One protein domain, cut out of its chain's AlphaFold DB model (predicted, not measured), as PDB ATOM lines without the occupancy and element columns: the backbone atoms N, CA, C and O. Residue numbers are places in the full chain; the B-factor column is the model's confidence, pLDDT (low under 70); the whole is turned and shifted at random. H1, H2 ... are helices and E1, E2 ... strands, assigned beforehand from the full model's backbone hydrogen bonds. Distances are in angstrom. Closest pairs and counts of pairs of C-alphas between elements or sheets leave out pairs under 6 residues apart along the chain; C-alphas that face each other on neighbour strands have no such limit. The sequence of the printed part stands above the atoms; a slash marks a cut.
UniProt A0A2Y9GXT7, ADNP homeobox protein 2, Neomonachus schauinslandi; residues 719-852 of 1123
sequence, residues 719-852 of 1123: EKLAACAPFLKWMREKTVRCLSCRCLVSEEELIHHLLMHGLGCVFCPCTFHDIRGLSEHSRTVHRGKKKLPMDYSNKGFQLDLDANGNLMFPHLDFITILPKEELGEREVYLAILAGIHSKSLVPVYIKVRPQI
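This is residues 719 to 852 of the 1123 residues of the protein "ADNP homeobox protein 2" of Neomonachus schauinslandi (UniProt A0A2Y9GXT7). A strongly twisted, curled sheet of five strands makes the core, with H1 and H2 on one face and the small E2 and E3 hairpin turned away from the end of E1. From H2 the backbone swings out through the short helix H3 and the long unnamed stretch of residues 794 to 813, then comes back to edge strand E5. The 134 printed residues have seven named strands and four named helices in the order E1 E2 E3 H1 E4 H2 H3 E5 H4 E6 E7; the larger sheet is mixed, in the order E4 E1 E6 E7 E5. The class is mixed, helices and strands, and under half of the residues are in named elements. The whole is compact and rounded, with a radius of gyration of the C-alphas of 14.1 A and spans of 37 by 34 by 27 A.

E1, residues 719 to 725, is an inner strand, parallel to E6, residues 828 to 834, at 21 degrees; N 721 and O 829 are 2.8 A apart, within hydrogen-bond range. E1 runs on into E2, residues 728 to 730, across a break of 2 residues, at 98 degrees. E2 and E3, residues 736 to 738, form an antiparallel hairpin, with N 729 and O 737 at 2.8 A. The closest C-alphas of E2 and E6, those of Leu 728 and Ala 834, are 5.2 A apart. H1, residues 750 to 755, is on the larger sheet at a height of 5.9 A, over none of its strands. Edge strand E4, residues 759 to 761, is antiparallel to E1, with N 724 and O 760 at 2.8 A. H2, residues 771 to 781, is on this sheet at a height of 8.7 A; it lies over E1 and runs across the strands, at 87 degrees to E1 on the local plane. H1 and H2 form two layers with the sheet, helices on one face of it. These two helices are close but not clearly touching, the C-alphas of Leu 755 and Ile 771 being closest at 7.9 A. H3, residues 790 to 793, is not on the sheet and is apart from H2. E7, residues 843 to 850, makes an antiparallel hairpin with E6, with N 830 and O 846 at 2.8 A. E7 is parallel to the other edge strand, E5, residues 814 to 818, with N 847 and O 814 at 2.9 A. H4, residues 820 to 823, only grazes the sheet and touches H2, the C-alphas of Arg 772 and Leu 823 being closest at 5.8 A. In H1 and H2 every O i to N i+4 pair is within hydrogen-bond range; H3 and H4 are too short for such a pair, and their single O i to N i+3 pair is within range in H3 and not in H4.

E1 begins at C-alpha 719, (-22.593, -52.473, 4.641), and measures 18.8 A from first to last C-alpha. E2 and E3 have three residues each, as has E4. H1 measures 8.7 A and H2 15.2 A; C-alpha 771, where H2 begins, is at (-23.429, -43.312, 9.831). H3 and H4 have four residues each. E5 measures 13.1 A, E6 18.2 A and E7 22.4 A, ending at C-alpha 850, (-17.258, -51.307, 15.358).

The two C-alphas farthest apart, those of Asn 794 and Ile 852, are 41.5 A apart. The printed part has no cut. The long links are E3 to H1, with 11 residues, and H3 to E5, with 20. The mean pLDDT of the printed part is 72.2; 49 residues are under 70, among them residues 783 to 806, 820 to 826 and 835 to 843.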
ATOM      1  N   GLU A 719     -21.707 -53.371   5.382       77.56
ATOM      2  CA  GLU A 719     -22.593 -52.473   4.641       77.56
ATOM      3  C   GLU A 719     -21.787 -51.484   3.787       77.56
ATOM      4  O   GLU A 719     -20.886 -50.801   4.272       77.56
ATOM      5  N   LYS A 720     -22.113 -51.407   2.494       80.75
ATOM      6  CA  LYS A 720     -21.392 -50.597   1.503       80.75
ATOM      7  C   LYS A 720     -22.188 -49.338   1.166       80.75
ATOM      8  O   LYS A 720     -23.230 -49.416   0.516       80.75
ATOM      9  N   LEU A 721     -21.678 -48.179   1.572       79.88
ATOM     10  CA  LEU A 721     -22.334 -46.876   1.445       79.88
ATOM     11  C   LEU A 721     -21.516 -45.900   0.588       79.88
ATOM     12  O   LEU A 721     -20.289 -45.978   0.515       79.88
ATOM     13  N   ALA A 722     -22.203 -44.930  -0.014       81.56
ATOM     14  CA  ALA A 722     -21.588 -43.779  -0.672       81.56
ATOM     15  C   ALA A 722     -22.139 -42.475  -0.077       81.56
ATOM     16  O   ALA A 722     -23.354 -42.315   0.060       81.56
ATOM     17  N   ALA A 723     -21.246 -41.539   0.241       85.12
ATOM     18  CA  ALA A 723     -21.559 -40.232   0.818       85.12
ATOM     19  C   ALA A 723     -20.827 -39.113   0.070       85.12
ATOM     20  O   ALA A 723     -19.792 -39.335  -0.554       85.12
ATOM     21  N   CYS A 724     -21.319 -37.881   0.170       83.25
ATOM     22  CA  CYS A 724     -20.593 -36.695  -0.262       83.25
ATOM     23  C   CYS A 724     -20.165 -35.842   0.940       83.25
ATOM     24  O   CYS A 724     -20.912 -35.633   1.895       83.25
ATOM     25  N   ALA A 725     -18.940 -35.329   0.865       84.50
ATOM     26  CA  ALA A 725     -18.355 -34.408   1.828       84.50
ATOM     27  C   ALA A 725     -17.888 -33.160   1.060       84.50
ATOM     28  O   ALA A 725     -16.687 -32.964   0.841       84.50
ATOM     29  N   PRO A 726     -18.821 -32.317   0.568       76.56
ATOM     30  CA  PRO A 726     -18.503 -31.212  -0.343       76.56
ATOM     31  C   PRO A 726     -17.530 -30.189   0.262       76.56
ATOM     32  O   PRO A 726     -16.830 -29.493  -0.473       76.56
ATOM     33  N   PHE A 727     -17.465 -30.140   1.594       80.06
ATOM     34  CA  PHE A 727     -16.559 -29.315   2.383       80.06
ATOM     35  C   PHE A 727     -15.129 -29.864   2.500       80.06
ATOM     36  O   PHE A 727     -14.256 -29.100   2.888       80.06
ATOM     37  N   LEU A 728     -14.832 -31.127   2.184       79.69
ATOM     38  CA  LEU A 728     -13.460 -31.644   2.281       79.69
ATOM     39  C   LEU A 728     -12.636 -31.357   1.017       79.69
ATOM     40  O   LEU A 728     -13.109 -31.510  -0.108       79.69
ATOM     41  N   LYS A 729     -11.363 -30.996   1.210       80.25
ATOM     42  CA  LYS A 729     -10.313 -30.960   0.185       80.25
ATOM     43  C   LYS A 729      -9.150 -31.846   0.635       80.25
ATOM     44  O   LYS A 729      -8.436 -31.501   1.575       80.25
ATOM     45  N   TRP A 730      -8.932 -32.946  -0.075       74.38
ATOM     46  CA  TRP A 730      -7.762 -33.805   0.110       74.38
ATOM     47  C   TRP A 730      -6.467 -33.093  -0.293       74.38
ATOM     48  O   TRP A 730      -6.418 -32.397  -1.314       74.38
ATOM     49  N   MET A 731      -5.423 -33.267   0.516       72.75
ATOM     50  CA  MET A 731      -4.049 -32.861   0.214       72.75
ATOM     51  C   MET A 731      -3.224 -34.096  -0.187       72.75
ATOM     52  O   MET A 731      -3.688 -35.229  -0.100       72.75
ATOM     53  N   ARG A 732      -1.993 -33.893  -0.674       58.47
ATOM     54  CA  ARG A 732      -1.157 -34.969  -1.253       58.47
ATOM     55  C   ARG A 732      -0.568 -35.941  -0.211       58.47
ATOM     56  O   ARG A 732       0.003 -36.956  -0.583       58.47
ATOM     57  N   GLU A 733      -0.704 -35.632   1.075       58.38
ATOM     58  CA  GLU A 733       0.047 -36.235   2.188       58.38
ATOM     59  C   GLU A 733      -0.892 -36.929   3.195       58.38
ATOM     60  O   GLU A 733      -0.755 -36.736   4.400       58.38
ATOM     61  N   LYS A 734      -1.915 -37.656   2.710       58.97
ATOM     62  CA  LYS A 734      -3.061 -38.221   3.475       58.97
ATOM     63  C   LYS A 734      -3.924 -37.211   4.262       58.97
ATOM     64  O   LYS A 734      -5.077 -37.511   4.551       58.97
ATOM     65  N   THR A 735      -3.418 -36.022   4.575       67.81
ATOM     66  CA  THR A 735      -4.121 -34.978   5.331       67.81
ATOM     67  C   THR A 735      -5.303 -34.383   4.565       67.81
ATOM     68  O   THR A 735      -5.275 -34.210   3.340       67.81
ATOM     69  N   VAL A 736      -6.350 -34.009   5.303       79.50
ATOM     70  CA  VAL A 736      -7.571 -33.421   4.733       79.50
ATOM     71  C   VAL A 736      -7.747 -32.004   5.250       79.50
ATOM     72  O   VAL A 736      -7.680 -31.773   6.452       79.50
ATOM     73  N   ARG A 737      -8.001 -31.032   4.369       78.75
ATOM     74  CA  ARG A 737      -8.425 -29.690   4.786       78.75
ATOM     75  C   ARG A 737      -9.936 -29.574   4.646       78.75
ATOM     76  O   ARG A 737     -10.458 -29.639   3.532       78.75
ATOM     77  N   CYS A 738     -10.635 -29.323   5.746       81.50
ATOM     78  CA  CYS A 738     -12.031 -28.911   5.681       81.50
ATOM     79  C   CYS A 738     -12.124 -27.439   5.259       81.50
ATOM     80  O   CYS A 738     -11.456 -26.570   5.809       81.50
ATOM     81  N   LEU A 739     -12.950 -27.140   4.263       78.44
ATOM     82  CA  LEU A 739     -13.168 -25.800   3.719       78.44
ATOM     83  C   LEU A 739     -14.144 -24.973   4.574       78.44
ATOM     84  O   LEU A 739     -14.063 -23.743   4.548       78.44
ATOM     85  N   SER A 740     -15.020 -25.631   5.345       74.62
ATOM     86  CA  SER A 740     -16.001 -24.988   6.232       74.62
ATOM     87  C   SER A 740     -15.336 -24.383   7.470       74.62
ATOM     88  O   SER A 740     -15.409 -23.172   7.675       74.62
ATOM     89  N   CYS A 741     -14.638 -25.196   8.271       79.06
ATOM     90  CA  CYS A 741     -13.960 -24.756   9.498       79.06
ATOM     91  C   CYS A 741     -12.483 -24.360   9.297       79.06
ATOM     92  O   CYS A 741     -11.913 -23.694  10.155       79.06
ATOM     93  N   ARG A 742     -11.873 -24.714   8.154       76.56
ATOM     94  CA  ARG A 742     -10.446 -24.508   7.809       76.56
ATOM     95  C   ARG A 742      -9.439 -25.373   8.570       76.56
ATOM     96  O   ARG A 742      -8.241 -25.212   8.330       76.56
ATOM     97  N   CYS A 743      -9.891 -26.301   9.410       77.44
ATOM     98  CA  CYS A 743      -9.010 -27.266  10.060       77.44
ATOM     99  C   CYS A 743      -8.287 -28.152   9.033       77.44
ATOM    100  O   CYS A 743      -8.833 -28.495   7.977       77.44
ATOM    101  N   LEU A 744      -7.055 -28.526   9.374       79.00
ATOM    102  CA  LEU A 744      -6.433 -29.746   8.871       79.00
ATOM    103  C   LEU A 744      -6.893 -30.891   9.778       79.00
ATOM    104  O   LEU A 744      -7.016 -30.687  10.982       79.00
ATOM    105  N   VAL A 745      -7.173 -32.045   9.187       80.12
ATOM    106  CA  VAL A 745      -7.764 -33.215   9.840       80.12
ATOM    107  C   VAL A 745      -6.849 -34.412   9.593       80.12
ATOM    108  O   VAL A 745      -6.376 -34.604   8.463       80.12
ATOM    109  N   SER A 746      -6.576 -35.175  10.651       77.94
ATOM    110  CA  SER A 746      -5.794 -36.415  10.612       77.94
ATOM    111  C   SER A 746      -6.634 -37.604  10.119       77.94
ATOM    112  O   SER A 746      -7.845 -37.497   9.949       77.94
ATOM    113  N   GLU A 747      -5.985 -38.751   9.899       77.38
ATOM    114  CA  GLU A 747      -6.648 -40.033   9.598       77.38
ATOM    115  C   GLU A 747      -7.578 -40.482  10.747       77.38
ATOM    116  O   GLU A 747      -8.698 -40.928  10.502       77.38
ATOM    117  N   GLU A 748      -7.154 -40.269  11.995       74.50
ATOM    118  CA  GLU A 748      -7.876 -40.641  13.222       74.50
ATOM    119  C   GLU A 748      -9.102 -39.748  13.494       74.50
ATOM    120  O   GLU A 748     -10.176 -40.234  13.852       74.50
ATOM    121  N   GLU A 749      -8.978 -38.435  13.282       77.94
ATOM    122  CA  GLU A 749     -10.069 -37.477  13.506       77.94
ATOM    123  C   GLU A 749     -11.097 -37.454  12.363       77.94
ATOM    124  O   GLU A 749     -12.167 -36.861  12.512       77.94
ATOM    125  N   LEU A 750     -10.803 -38.075  11.214       81.81
ATOM    126  CA  LEU A 750     -11.544 -37.858   9.970       81.81
ATOM    127  C   LEU A 750     -13.040 -38.184  10.062       81.81
ATOM    128  O   LEU A 750     -13.853 -37.376   9.614       81.81
ATOM    129  N   ILE A 751     -13.418 -39.335  10.628       83.50
ATOM    130  CA  ILE A 751     -14.839 -39.705  10.759       83.50
ATOM    131  C   ILE A 751     -15.552 -38.776  11.740       83.50
ATOM    132  O   ILE A 751     -16.572 -38.202  11.373       83.50
ATOM    133  N   HIS A 752     -14.988 -38.523  12.922       80.62
ATOM    134  CA  HIS A 752     -15.562 -37.567  13.874       80.62
ATOM    135  C   HIS A 752     -15.752 -36.177  13.235       80.62
ATOM    136  O   HIS A 752     -16.810 -35.564  13.355       80.62
ATOM    137  N   HIS A 753     -14.773 -35.706  12.458       82.81
ATOM    138  CA  HIS A 753     -14.841 -34.432  11.743       82.81
ATOM    139  C   HIS A 753     -15.893 -34.405  10.620       82.81
ATOM    140  O   HIS A 753     -16.523 -33.373  10.377       82.81
ATOM    141  N   LEU A 754     -16.088 -35.527   9.923       84.56
ATOM    142  CA  LEU A 754     -17.138 -35.706   8.920       84.56
ATOM    143  C   LEU A 754     -18.531 -35.678   9.552       84.56
ATOM    144  O   LEU A 754     -19.411 -34.997   9.033       84.56
ATOM    145  N   LEU A 755     -18.716 -36.373  10.674       84.62
ATOM    146  CA  LEU A 755     -19.980 -36.429  11.406       84.62
ATOM    147  C   LEU A 755     -20.335 -35.058  12.002       84.62
ATOM    148  O   LEU A 755     -21.448 -34.581  11.798       84.62
ATOM    149  N   MET A 756     -19.360 -34.345  12.578       82.06
ATOM    150  CA  MET A 756     -19.514 -32.966  13.075       82.06
ATOM    151  C   MET A 756     -19.868 -31.923  11.994       82.06
ATOM    152  O   MET A 756     -20.320 -30.825  12.328       82.06
ATOM    153  N   HIS A 757     -19.670 -32.230  10.708       80.31
ATOM    154  CA  HIS A 757     -20.059 -31.370   9.580       80.31
ATOM    155  C   HIS A 757     -21.194 -31.935   8.706       80.31
ATOM    156  O   HIS A 757     -21.660 -31.230   7.810       80.31
ATOM    157  N   GLY A 758     -21.657 -33.156   8.985       83.25
ATOM    158  CA  GLY A 758     -22.719 -33.850   8.262       83.25
ATOM    159  C   GLY A 758     -22.258 -34.517   6.957       83.25
ATOM    160  O   GLY A 758     -21.852 -33.859   6.001       83.25
ATOM    161  N   LEU A 759     -22.405 -35.839   6.868       87.19
ATOM    162  CA  LEU A 759     -22.276 -36.613   5.631       87.19
ATOM    163  C   LEU A 759     -23.513 -36.394   4.746       87.19
ATOM    164  O   LEU A 759     -24.632 -36.720   5.141       87.19
ATOM    165  N   GLY A 760     -23.337 -35.861   3.538       83.94
ATOM    166  CA  GLY A 760     -24.434 -35.701   2.579       83.94
ATOM    167  C   GLY A 760     -24.741 -36.998   1.831       83.94
ATOM    168  O   GLY A 760     -23.826 -37.702   1.399       83.94
ATOM    169  N   CYS A 761     -26.018 -37.303   1.608       85.06
ATOM    170  CA  CYS A 761     -26.410 -38.372   0.693       85.06
ATOM    171  C   CYS A 761     -25.967 -38.045  -0.749       85.06
ATOM    172  O   CYS A 761     -25.969 -36.891  -1.168       85.06
ATOM    173  N   VAL A 762     -25.603 -39.059  -1.540       80.75
ATOM    174  CA  VAL A 762     -25.238 -38.868  -2.962       80.75
ATOM    175  C   VAL A 762     -26.474 -38.848  -3.879       80.75
ATOM    176  O   VAL A 762     -26.394 -38.388  -5.016       80.75
ATOM    177  N   PHE A 763     -27.632 -39.308  -3.391       76.12
ATOM    178  CA  PHE A 763     -28.866 -39.474  -4.172       76.12
ATOM    179  C   PHE A 763     -29.959 -38.432  -3.867       76.12
ATOM    180  O   PHE A 763     -30.951 -38.363  -4.596       76.12
ATOM    181  N   CYS A 764     -29.803 -37.626  -2.811       79.69
ATOM    182  CA  CYS A 764     -30.751 -36.590  -2.392       79.69
ATOM    183  C   CYS A 764     -30.036 -35.491  -1.565       79.69
ATOM    184  O   CYS A 764     -28.881 -35.683  -1.192       79.69
ATOM    185  N   PRO A 765     -30.679 -34.347  -1.252       80.12
ATOM    186  CA  PRO A 765     -30.032 -33.239  -0.538       80.12
ATOM    187  C   PRO A 765     -29.941 -33.413   0.994       80.12
ATOM    188  O   PRO A 765     -29.605 -32.455   1.687       80.12
ATOM    189  N   CYS A 766     -30.263 -34.586   1.552       81.25
ATOM    190  CA  CYS A 766     -30.233 -34.819   3.000       81.25
ATOM    191  C   CYS A 766     -28.801 -35.004   3.539       81.25
ATOM    192  O   CYS A 766     -27.955 -35.621   2.890       81.25
ATOM    193  N   THR A 767     -28.551 -34.507   4.753       86.69
ATOM    194  CA  THR A 767     -27.257 -34.563   5.456       86.69
ATOM    195  C   THR A 767     -27.403 -35.211   6.831       86.69
ATOM    196  O   THR A 767     -28.320 -34.863   7.574       86.69
ATOM    197  N   PHE A 768     -26.477 -36.100   7.183       85.56
ATOM    198  CA  PHE A 768     -26.542 -36.969   8.358       85.56
ATOM    199  C   PHE A 768     -25.298 -36.796   9.228       85.56
ATOM    200  O   PHE A 768     -24.177 -36.877   8.734       85.56
ATOM    201  N   HIS A 769     -25.491 -36.586  10.526       86.31
ATOM    202  CA  HIS A 769     -24.404 -36.452  11.509       86.31
ATOM    203  C   HIS A 769     -24.049 -37.806  12.159       86.31
ATOM    204  O   HIS A 769     -23.397 -37.849  13.192       86.31
ATOM    205  N   ASP A 770     -24.513 -38.900  11.548       84.12
ATOM    206  CA  ASP A 770     -24.437 -40.284  12.014       84.12
ATOM    207  C   ASP A 770     -24.364 -41.218  10.784       84.12
ATOM    208  O   ASP A 770     -25.007 -40.965   9.758       84.12
ATOM    209  N   ILE A 771     -23.573 -42.291  10.879       85.25
ATOM    210  CA  ILE A 771     -23.429 -43.312   9.831       85.25
ATOM    211  C   ILE A 771     -24.662 -44.229   9.788       85.25
ATOM    212  O   ILE A 771     -25.114 -44.575   8.693       85.25
ATOM    213  N   ARG A 772     -25.256 -44.577  10.937       83.62
ATOM    214  CA  ARG A 772     -26.460 -45.420  11.022       83.62
ATOM    215  C   ARG A 772     -27.672 -44.722  10.405       83.62
ATOM    216  O   ARG A 772     -28.375 -45.326   9.602       83.62
ATOM    217  N   GLY A 773     -27.869 -43.436  10.680       83.19
ATOM    218  CA  GLY A 773     -28.901 -42.611  10.050       83.19
ATOM    219  C   GLY A 773     -28.737 -42.496   8.531       83.19
ATOM    220  O   GLY A 773     -29.729 -42.549   7.805       83.19
ATOM    221  N   LEU A 774     -27.498 -42.413   8.025       84.94
ATOM    222  CA  LEU A 774     -27.218 -42.452   6.583       84.94
ATOM    223  C   LEU A 774     -27.503 -43.838   5.971       84.94
ATOM    224  O   LEU A 774     -28.096 -43.909   4.891       84.94
ATOM    225  N   SER A 775     -27.102 -44.918   6.652       82.06
ATOM    226  CA  SER A 775     -27.426 -46.310   6.300       82.06
ATOM    227  C   SER A 775     -28.937 -46.491   6.177       82.06
ATOM    228  O   SER A 775     -29.445 -46.801   5.098       82.06
ATOM    229  N   GLU A 776     -29.683 -46.193   7.241       83.75
ATOM    230  CA  GLU A 776     -31.131 -46.343   7.282       83.75
ATOM    231  C   GLU A 776     -31.827 -45.488   6.224       83.75
ATOM    232  O   GLU A 776     -32.695 -45.992   5.508       83.75
ATOM    233  N   HIS A 777     -31.417 -44.233   6.046       85.44
ATOM    234  CA  HIS A 777     -31.947 -43.375   4.993       85.44
ATOM    235  C   HIS A 777     -31.709 -43.957   3.587       85.44
ATOM    236  O   HIS A 777     -32.642 -44.035   2.786       85.44
ATOM    237  N   SER A 778     -30.493 -44.423   3.288       80.75
ATOM    238  CA  SER A 778     -30.169 -45.087   2.018       80.75
ATOM    239  C   SER A 778     -31.035 -46.343   1.812       80.75
ATOM    240  O   SER A 778     -31.689 -46.519   0.778       80.75
ATOM    241  N   ARG A 779     -31.132 -47.170   2.859       79.25
ATOM    242  CA  ARG A 779     -31.888 -48.425   2.935       79.25
ATOM    243  C   ARG A 779     -33.409 -48.239   2.890       79.25
ATOM    244  O   ARG A 779     -34.109 -49.196   2.567       79.25
ATOM    245  N   THR A 780     -33.948 -47.060   3.189       78.88
ATOM    246  CA  THR A 780     -35.401 -46.786   3.180       78.88
ATOM    247  C   THR A 780     -35.822 -45.936   1.983       78.88
ATOM    248  O   THR A 780     -36.683 -46.353   1.212       78.88
ATOM    249  N   VAL A 781     -35.178 -44.788   1.762       77.00
ATOM    250  CA  VAL A 781     -35.561 -43.787   0.748       77.00
ATOM    251  C   VAL A 781     -34.970 -44.098  -0.637       77.00
ATOM    252  O   VAL A 781     -35.472 -43.615  -1.659       77.00
ATOM    253  N   HIS A 782     -33.901 -44.899  -0.715       76.75
ATOM    254  CA  HIS A 782     -33.147 -45.138  -1.956       76.75
ATOM    255  C   HIS A 782     -33.027 -46.615  -2.363       76.75
ATOM    256  O   HIS A 782     -32.192 -46.960  -3.205       76.75
ATOM    257  N   ARG A 783     -33.937 -47.469  -1.863       58.00
ATOM    258  CA  ARG A 783     -34.146 -48.865  -2.302       58.00
ATOM    259  C   ARG A 783     -33.967 -49.021  -3.820       58.00
ATOM    260  O   ARG A 783     -34.741 -48.487  -4.609       58.00
ATOM    261  N   GLY A 784     -32.931 -49.759  -4.222       56.31
ATOM    262  CA  GLY A 784     -32.662 -50.118  -5.620       56.31
ATOM    263  C   GLY A 784     -32.014 -49.041  -6.505       56.31
ATOM    264  O   GLY A 784     -31.697 -49.343  -7.656       56.31
ATOM    265  N   LYS A 785     -31.755 -47.814  -6.024       57.81
ATOM    266  CA  LYS A 785     -31.132 -46.742  -6.833       57.81
ATOM    267  C   LYS A 785     -29.616 -46.926  -6.994       57.81
ATOM    268  O   LYS A 785     -28.814 -46.145  -6.503       57.81
ATOM    269  N   LYS A 786     -29.222 -47.942  -7.763       56.12
ATOM    270  CA  LYS A 786     -27.824 -48.323  -8.052       56.12
ATOM    271  C   LYS A 786     -27.072 -47.383  -9.015       56.12
ATOM    272  O   LYS A 786     -25.932 -47.657  -9.376       56.12
ATOM    273  N   LYS A 787     -27.687 -46.277  -9.456       51.41
ATOM    274  CA  LYS A 787     -27.116 -45.339 -10.440       51.41
ATOM    275  C   LYS A 787     -27.086 -43.915  -9.887       51.41
ATOM    276  O   LYS A 787     -28.104 -43.398  -9.433       51.41
ATOM    277  N   LEU A 788     -25.905 -43.303  -9.935       57.28
ATOM    278  CA  LEU A 788     -25.630 -41.948  -9.450       57.28
ATOM    279  C   LEU A 788     -26.420 -40.879 -10.238       57.28
ATOM    280  O   LEU A 788     -26.646 -41.065 -11.438       57.28
ATOM    281  N   PRO A 789     -26.789 -39.737  -9.619       52.50
ATOM    282  CA  PRO A 789     -27.362 -38.601 -10.342       52.50
ATOM    283  C   PRO A 789     -26.426 -38.050 -11.430       52.50
ATOM    284  O   PRO A 789     -25.204 -38.003 -11.268       52.50
ATOM    285  N   MET A 790     -27.017 -37.596 -12.539       45.38
ATOM    286  CA  MET A 790     -26.309 -37.247 -13.781       45.38
ATOM    287  C   MET A 790     -25.262 -36.122 -13.626       45.38
ATOM    288  O   MET A 790     -24.269 -36.100 -14.358       45.38
ATOM    289  N   ASP A 791     -25.427 -35.234 -12.640       51.16
ATOM    290  CA  ASP A 791     -24.491 -34.141 -12.330       51.16
ATOM    291  C   ASP A 791     -23.079 -34.607 -11.942       51.16
ATOM    292  O   ASP A 791     -22.104 -33.871 -12.134       51.16
ATOM    293  N   TYR A 792     -22.946 -35.830 -11.418       53.50
ATOM    294  CA  TYR A 792     -21.646 -36.415 -11.090       53.50
ATOM    295  C   TYR A 792     -20.980 -37.022 -12.331       53.50
ATOM    296  O   TYR A 792     -19.815 -36.731 -12.606       53.50
ATOM    297  N   SER A 793     -21.721 -37.792 -13.137       50.50
ATOM    298  CA  SER A 793     -21.194 -38.443 -14.350       50.50
ATOM    299  C   SER A 793     -20.618 -37.444 -15.360       50.50
ATOM    300  O   SER A 793     -19.558 -37.688 -15.933       50.50
ATOM    301  N   ASN A 794     -21.237 -36.266 -15.501       51.59
ATOM    302  CA  ASN A 794     -20.757 -35.186 -16.374       51.59
ATOM    303  C   ASN A 794     -19.391 -34.584 -15.969       51.59
ATOM    304  O   ASN A 794     -18.827 -33.785 -16.718       51.59
ATOM    305  N   LYS A 795     -18.827 -34.963 -14.811       54.44
ATOM    306  CA  LYS A 795     -17.462 -34.604 -14.378       54.44
ATOM    307  C   LYS A 795     -16.428 -35.716 -14.617       54.44
ATOM    308  O   LYS A 795     -15.292 -35.573 -14.174       54.44
ATOM    309  N   GLY A 796     -16.794 -36.795 -15.317       46.34
ATOM    310  CA  GLY A 796     -15.921 -37.953 -15.552       46.34
ATOM    311  C   GLY A 796     -15.821 -38.888 -14.346       46.34
ATOM    312  O   GLY A 796     -14.792 -39.529 -14.155       46.34
ATOM    313  N   PHE A 797     -16.862 -38.924 -13.511       59.44
ATOM    314  CA  PHE A 797     -16.907 -39.724 -12.293       59.44
ATOM    315  C   PHE A 797     -17.702 -41.021 -12.488       59.44
ATOM    316  O   PHE A 797     -18.850 -40.997 -12.941       59.44
ATOM    317  N   GLN A 798     -17.098 -42.132 -12.076       56.06
ATOM    318  CA  GLN A 798     -17.693 -43.459 -12.010       56.06
ATOM    319  C   GLN A 798     -17.231 -44.101 -10.696       56.06
ATOM    320  O   GLN A 798     -16.034 -44.144 -10.426       56.06
ATOM    321  N   LEU A 799     -18.178 -44.559  -9.871       63.41
ATOM    322  CA  LEU A 799     -17.873 -45.568  -8.856       63.41
ATOM    323  C   LEU A 799     -17.779 -46.905  -9.577       63.41
ATOM    324  O   LEU A 799     -18.622 -47.192 -10.434       63.41
ATOM    325  N   ASP A 800     -16.785 -47.712  -9.226       58.66
ATOM    326  CA  ASP A 800     -16.737 -49.086  -9.697       58.66
ATOM    327  C   ASP A 800     -17.924 -49.854  -9.102       58.66
ATOM    328  O   ASP A 800     -18.226 -49.762  -7.908       58.66
ATOM    329  N   LEU A 801     -18.627 -50.582  -9.963       69.81
ATOM    330  CA  LEU A 801     -19.773 -51.408  -9.609       69.81
ATOM    331  C   LEU A 801     -19.495 -52.839 -10.063       69.81
ATOM    332  O   LEU A 801     -18.928 -53.043 -11.138       69.81
ATOM    333  N   ASP A 802     -19.907 -53.825  -9.268       62.06
ATOM    334  CA  ASP A 802     -19.908 -55.216  -9.722       62.06
ATOM    335  C   ASP A 802     -20.976 -55.445 -10.810       62.06
ATOM    336  O   ASP A 802     -21.822 -54.589 -11.085       62.06
ATOM    337  N   ALA A 803     -20.966 -56.632 -11.424       51.41
ATOM    338  CA  ALA A 803     -21.967 -57.026 -12.421       51.41
ATOM    339  C   ALA A 803     -23.416 -57.005 -11.882       51.41
ATOM    340  O   ALA A 803     -24.364 -56.937 -12.662       51.41
ATOM    341  N   ASN A 804     -23.587 -57.012 -10.556       50.53
ATOM    342  CA  ASN A 804     -24.876 -56.934  -9.874       50.53
ATOM    343  C   ASN A 804     -25.265 -55.478  -9.531       50.53
ATOM    344  O   ASN A 804     -26.362 -55.236  -9.017       50.53
ATOM    345  N   GLY A 805     -24.403 -54.491  -9.798       56.84
ATOM    346  CA  GLY A 805     -24.609 -53.070  -9.521       56.84
ATOM    347  C   GLY A 805     -24.403 -52.654  -8.059       56.84
ATOM    348  O   GLY A 805     -25.010 -51.676  -7.624       56.84
ATOM    349  N   ASN A 806     -23.613 -53.388  -7.273       62.12
ATOM    350  CA  ASN A 806     -23.209 -52.988  -5.919       62.12
ATOM    351  C   ASN A 806     -21.836 -52.295  -5.945       62.12
ATOM    352  O   ASN A 806     -21.023 -52.559  -6.826       62.12
ATOM    353  N   LEU A 807     -21.565 -51.437  -4.956       70.62
ATOM    354  CA  LEU A 807     -20.301 -50.699  -4.851       70.62
ATOM    355  C   LEU A 807     -19.094 -51.640  -4.721       70.62
ATOM    356  O   LEU A 807     -19.035 -52.464  -3.803       70.62
ATOM    357  N   MET A 808     -18.109 -51.466  -5.597       59.81
ATOM    358  CA  MET A 808     -16.776 -52.047  -5.467       59.81
ATOM    359  C   MET A 808     -15.830 -51.063  -4.782       59.81
ATOM    360  O   MET A 808     -15.943 -49.849  -4.926       59.81
ATOM    361  N   PHE A 809     -14.892 -51.618  -4.019       72.06
ATOM    362  CA  PHE A 809     -13.877 -50.892  -3.261       72.06
ATOM    363  C   PHE A 809     -12.514 -51.436  -3.723       72.06
ATOM    364  O   PHE A 809     -12.047 -52.429  -3.162       72.06
ATOM    365  N   PRO A 810     -11.898 -50.871  -4.784       64.94
ATOM    366  CA  PRO A 810     -10.675 -51.429  -5.379       64.94
ATOM    367  C   PRO A 810      -9.448 -51.337  -4.459       64.94
ATOM    368  O   PRO A 810      -8.445 -52.009  -4.679       64.94
ATOM    369  N   HIS A 811      -9.520 -50.463  -3.457       63.62
ATOM    370  CA  HIS A 811      -8.562 -50.269  -2.375       63.62
ATOM    371  C   HIS A 811      -9.309 -49.708  -1.154       63.62
ATOM    372  O   HIS A 811     -10.473 -49.316  -1.250       63.62
ATOM    373  N   LEU A 812      -8.632 -49.679  -0.007       72.88
ATOM    374  CA  LEU A 812      -9.054 -48.953   1.188       72.88
ATOM    375  C   LEU A 812      -7.952 -47.944   1.514       72.88
ATOM    376  O   LEU A 812      -6.803 -48.339   1.699       72.88
ATOM    377  N   ASP A 813      -8.294 -46.661   1.568       67.75
ATOM    378  CA  ASP A 813      -7.344 -45.575   1.845       67.75
ATOM    379  C   ASP A 813      -7.101 -45.391   3.351       67.75
ATOM    380  O   ASP A 813      -6.001 -45.021   3.780       67.75
ATOM    381  N   PHE A 814      -8.154 -45.642   4.138       75.81
ATOM    382  CA  PHE A 814      -8.241 -45.354   5.568       75.81
ATOM    383  C   PHE A 814      -9.010 -46.456   6.304       75.81
ATOM    384  O   PHE A 814     -10.018 -46.971   5.807       75.81
ATOM    385  N   ILE A 815      -8.561 -46.799   7.512       76.06
ATOM    386  CA  ILE A 815      -9.244 -47.739   8.412       76.06
ATOM    387  C   ILE A 815      -9.414 -47.058   9.765       76.06
ATOM    388  O   ILE A 815      -8.467 -46.499  10.305       76.06
ATOM    389  N   THR A 816     -10.623 -47.104  10.313       76.31
ATOM    390  CA  THR A 816     -10.984 -46.381  11.537       76.31
ATOM    391  C   THR A 816     -11.997 -47.173  12.361       76.31
ATOM    392  O   THR A 816     -12.622 -48.113  11.858       76.31
ATOM    393  N   ILE A 817     -12.109 -46.842  13.644       74.62
ATOM    394  CA  ILE A 817     -12.923 -47.553  14.632       74.62
ATOM    395  C   ILE A 817     -13.900 -46.549  15.240       74.62
ATOM    396  O   ILE A 817     -13.486 -45.462  15.636       74.62
ATOM    397  N   LEU A 818     -15.177 -46.920  15.308       73.56
ATOM    398  CA  LEU A 818     -16.249 -46.097  15.871       73.56
ATOM    399  C   LEU A 818     -16.977 -46.886  16.981       73.56
ATOM    400  O   LEU A 818     -17.029 -48.122  16.893       73.56
ATOM    401  N   PRO A 819     -17.528 -46.228  18.021       71.38
ATOM    402  CA  PRO A 819     -18.330 -46.904  19.041       71.38
ATOM    403  C   PRO A 819     -19.521 -47.674  18.446       71.38
ATOM    404  O   PRO A 819     -20.077 -47.299  17.406       71.38
ATOM    405  N   LYS A 820     -19.922 -48.772  19.102       67.31
ATOM    406  CA  LYS A 820     -21.019 -49.654  18.649       67.31
ATOM    407  C   LYS A 820     -22.366 -48.923  18.625       67.31
ATOM    408  O   LYS A 820     -23.246 -49.234  17.825       67.31
ATOM    409  N   GLU A 821     -22.506 -47.937  19.496       66.69
ATOM    410  CA  GLU A 821     -23.669 -47.077  19.691       66.69
ATOM    411  C   GLU A 821     -23.987 -46.305  18.407       66.69
ATOM    412  O   GLU A 821     -25.143 -46.244  17.991       66.69
ATOM    413  N   GLU A 822     -22.952 -45.794  17.737       62.56
ATOM    414  CA  GLU A 822     -23.064 -45.029  16.495       62.56
ATOM    415  C   GLU A 822     -23.071 -45.959  15.273       62.56
ATOM    416  O   GLU A 822     -23.974 -45.890  14.441       62.56
ATOM    417  N   LEU A 823     -22.131 -46.910  15.177       66.12
ATOM    418  CA  LEU A 823     -21.994 -47.741  13.972       66.12
ATOM    419  C   LEU A 823     -22.999 -48.902  13.880       66.12
ATOM    420  O   LEU A 823     -23.399 -49.297  12.785       66.12
ATOM    421  N   GLY A 824     -23.410 -49.458  15.019       63.41
ATOM    422  CA  GLY A 824     -24.063 -50.767  15.089       63.41
ATOM    423  C   GLY A 824     -23.070 -51.931  14.992       63.41
ATOM    424  O   GLY A 824     -21.857 -51.755  15.046       63.41
ATOM    425  N   GLU A 825     -23.592 -53.150  14.859       66.88
ATOM    426  CA  GLU A 825     -22.809 -54.397  14.945       66.88
ATOM    427  C   GLU A 825     -22.054 -54.767  13.653       66.88
ATOM    428  O   GLU A 825     -21.283 -55.729  13.633       66.88
ATOM    429  N   ARG A 826     -22.278 -54.036  12.553       69.38
ATOM    430  CA  ARG A 826     -21.718 -54.349  11.228       69.38
ATOM    431  C   ARG A 826     -20.538 -53.440  10.892       69.38
ATOM    432  O   ARG A 826     -20.524 -52.261  11.222       69.38
ATOM    433  N   GLU A 827     -19.546 -53.986  10.192       80.50
ATOM    434  CA  GLU A 827     -18.494 -53.171   9.573       80.50
ATOM    435  C   GLU A 827     -19.100 -52.351   8.416       80.50
ATOM    436  O   GLU A 827     -19.892 -52.880   7.638       80.50
ATOM    437  N   VAL A 828     -18.726 -51.075   8.275       82.81
ATOM    438  CA  VAL A 828     -19.274 -50.172   7.246       82.81
ATOM    439  C   VAL A 828     -18.159 -49.681   6.330       82.81
ATOM    440  O   VAL A 828     -17.133 -49.166   6.774       82.81
ATOM    441  N   TYR A 829     -18.347 -49.852   5.026       82.44
ATOM    442  CA  TYR A 829     -17.409 -49.456   3.981       82.44
ATOM    443  C   TYR A 829     -17.987 -48.223   3.280       82.44
ATOM    444  O   TYR A 829     -19.044 -48.297   2.651       82.44
ATOM    445  N   LEU A 830     -17.316 -47.079   3.404       84.12
ATOM    446  CA  LEU A 830     -17.841 -45.767   3.029       84.12
ATOM    447  C   LEU A 830     -16.996 -45.129   1.917       84.12
ATOM    448  O   LEU A 830     -15.832 -44.793   2.123       84.12
ATOM    449  N   ALA A 831     -17.596 -44.933   0.741       83.56
ATOM    450  CA  ALA A 831     -16.999 -44.202  -0.375       83.56
ATOM    451  C   ALA A 831     -17.374 -42.710  -0.296       83.56
ATOM    452  O   ALA A 831     -18.544 -42.351  -0.447       83.56
ATOM    453  N   ILE A 832     -16.396 -41.832  -0.057       85.25
ATOM    454  CA  ILE A 832     -16.614 -40.397   0.187       85.25
ATOM    455  C   ILE A 832     -16.236 -39.548  -1.025       85.25
ATOM    456  O   ILE A 832     -15.096 -39.557  -1.492       85.25
ATOM    457  N   LEU A 833     -17.190 -38.738  -1.490       79.44
ATOM    458  CA  LEU A 833     -17.032 -37.809  -2.608       79.44
ATOM    459  C   LEU A 833     -16.722 -36.403  -2.087       79.44
ATOM    460  O   LEU A 833     -17.616 -35.653  -1.686       79.44
ATOM    461  N   ALA A 834     -15.438 -36.054  -2.071       73.06
ATOM    462  CA  ALA A 834     -14.942 -34.794  -1.531       73.06
ATOM    463  C   ALA A 834     -14.748 -33.708  -2.605       73.06
ATOM    464  O   ALA A 834     -14.380 -33.989  -3.746       73.06
ATOM    465  N   GLY A 835     -14.935 -32.442  -2.220       62.06
ATOM    466  CA  GLY A 835     -14.482 -31.290  -3.002       62.06
ATOM    467  C   GLY A 835     -15.206 -31.077  -4.335       62.06
ATOM    468  O   GLY A 835     -14.556 -30.949  -5.369       62.06
ATOM    469  N   ILE A 836     -16.538 -30.951  -4.313       58.69
ATOM    470  CA  ILE A 836     -17.440 -30.787  -5.483       58.69
ATOM    471  C   ILE A 836     -17.064 -29.690  -6.508       58.69
ATOM    472  O   ILE A 836     -17.586 -29.688  -7.630       58.69
ATOM    473  N   HIS A 837     -16.179 -28.761  -6.132       52.59
ATOM    474  CA  HIS A 837     -15.657 -27.662  -6.955       52.59
ATOM    475  C   HIS A 837     -14.341 -27.997  -7.695       52.59
ATOM    476  O   HIS A 837     -13.874 -27.204  -8.515       52.59
ATOM    477  N   SER A 838     -13.734 -29.153  -7.418       56.31
ATOM    478  CA  SER A 838     -12.517 -29.639  -8.073       56.31
ATOM    479  C   SER A 838     -12.779 -30.115  -9.506       56.31
ATOM    480  O   SER A 838     -13.878 -30.532  -9.862       56.31
ATOM    481  N   LYS A 839     -11.738 -30.065 -10.349       50.94
ATOM    482  CA  LYS A 839     -11.780 -30.513 -11.762       50.94
ATOM    483  C   LYS A 839     -11.606 -32.028 -11.935       50.94
ATOM    484  O   LYS A 839     -11.719 -32.516 -13.051       50.94
ATOM    485  N   SER A 840     -11.287 -32.724 -10.851       51.84
ATOM    486  CA  SER A 840     -11.293 -34.175 -10.713       51.84
ATOM    487  C   SER A 840     -11.861 -34.477  -9.329       51.84
ATOM    488  O   SER A 840     -11.530 -33.766  -8.375       51.84
ATOM    489  N   LEU A 841     -12.732 -35.478  -9.238       61.81
ATOM    490  CA  LEU A 841     -13.275 -35.997  -7.986       61.81
ATOM    491  C   LEU A 841     -12.720 -37.410  -7.825       61.81
ATOM    492  O   LEU A 841     -13.113 -38.307  -8.566       61.81
ATOM    493  N   VAL A 842     -11.788 -37.585  -6.894       62.59
ATOM    494  CA  VAL A 842     -11.289 -38.909  -6.511       62.59
ATOM    495  C   VAL A 842     -12.151 -39.371  -5.329       62.59
ATOM    496  O   VAL A 842     -12.227 -38.628  -4.343       62.59
ATOM    497  N   PRO A 843     -12.857 -40.512  -5.427       69.62
ATOM    498  CA  PRO A 843     -13.534 -41.092  -4.275       69.62
ATOM    499  C   PRO A 843     -12.478 -41.585  -3.285       69.62
ATOM    500  O   PRO A 843     -11.435 -42.080  -3.704       69.62
ATOM    501  N   VAL A 844     -12.749 -41.455  -1.989       76.88
ATOM    502  CA  VAL A 844     -11.895 -42.024  -0.939       76.88
ATOM    503  C   VAL A 844     -12.652 -43.114  -0.200       76.88
ATOM    504  O   VAL A 844     -13.807 -42.922   0.181       76.88
ATOM    505  N   TYR A 845     -11.995 -44.251  -0.007       80.81
ATOM    506  CA  TYR A 845     -12.574 -45.486   0.494       80.81
ATOM    507  C   TYR A 845     -12.165 -45.722   1.952       80.81
ATOM    508  O   TYR A 845     -11.030 -46.105   2.243       80.81
ATOM    509  N   ILE A 846     -13.100 -45.504   2.879       84.38
ATOM    510  CA  ILE A 846     -12.880 -45.671   4.321       84.38
ATOM    511  C   ILE A 846     -13.553 -46.956   4.804       84.38
ATOM    512  O   ILE A 846     -14.746 -47.157   4.570       84.38
ATOM    513  N   LYS A 847     -12.820 -47.806   5.529       83.06
ATOM    514  CA  LYS A 847     -13.396 -48.927   6.282       83.06
ATOM    515  C   LYS A 847     -13.564 -48.540   7.749       83.06
ATOM    516  O   LYS A 847     -12.577 -48.433   8.478       83.06
ATOM    517  N   VAL A 848     -14.811 -48.390   8.183       83.62
ATOM    518  CA  VAL A 848     -15.189 -48.165   9.580       83.62
ATOM    519  C   VAL A 848     -15.529 -49.512  10.219       83.62
ATOM    520  O   VAL A 848     -16.297 -50.300   9.662       83.62
ATOM    521  N   ARG A 849     -14.930 -49.813  11.371       80.00
ATOM    522  CA  ARG A 849     -15.195 -51.035  12.146       80.00
ATOM    523  C   ARG A 849     -15.859 -50.670  13.475       80.00
ATOM    524  O   ARG A 849     -15.471 -49.654  14.054       80.00
ATOM    525  N   PRO A 850     -16.798 -51.479  13.990       74.75
ATOM    526  CA  PRO A 850     -17.258 -51.307  15.358       74.75
ATOM    527  C   PRO A 850     -16.119 -51.671  16.314       74.75
ATOM    528  O   PRO A 850     -15.314 -52.565  16.025       74.75
ATOM    529  N   GLN A 851     -16.037 -50.987  17.451       73.88
ATOM    530  CA  GLN A 851     -15.099 -51.354  18.508       73.88
ATOM    531  C   GLN A 851     -15.420 -52.767  19.028       73.88
ATOM    532  O   GLN A 851     -16.557 -53.062  19.398       73.88
ATOM    533  N   ILE A 852     -14.421 -53.651  19.043       54.25
ATOM    534  CA  ILE A 852     -14.553 -55.009  19.585       54.25
ATOM    535  C   ILE A 852     -14.115 -54.972  21.049       54.25
ATOM    536  O   ILE A 852     -12.959 -54.678  21.341       54.25
TER     537      ILE A 852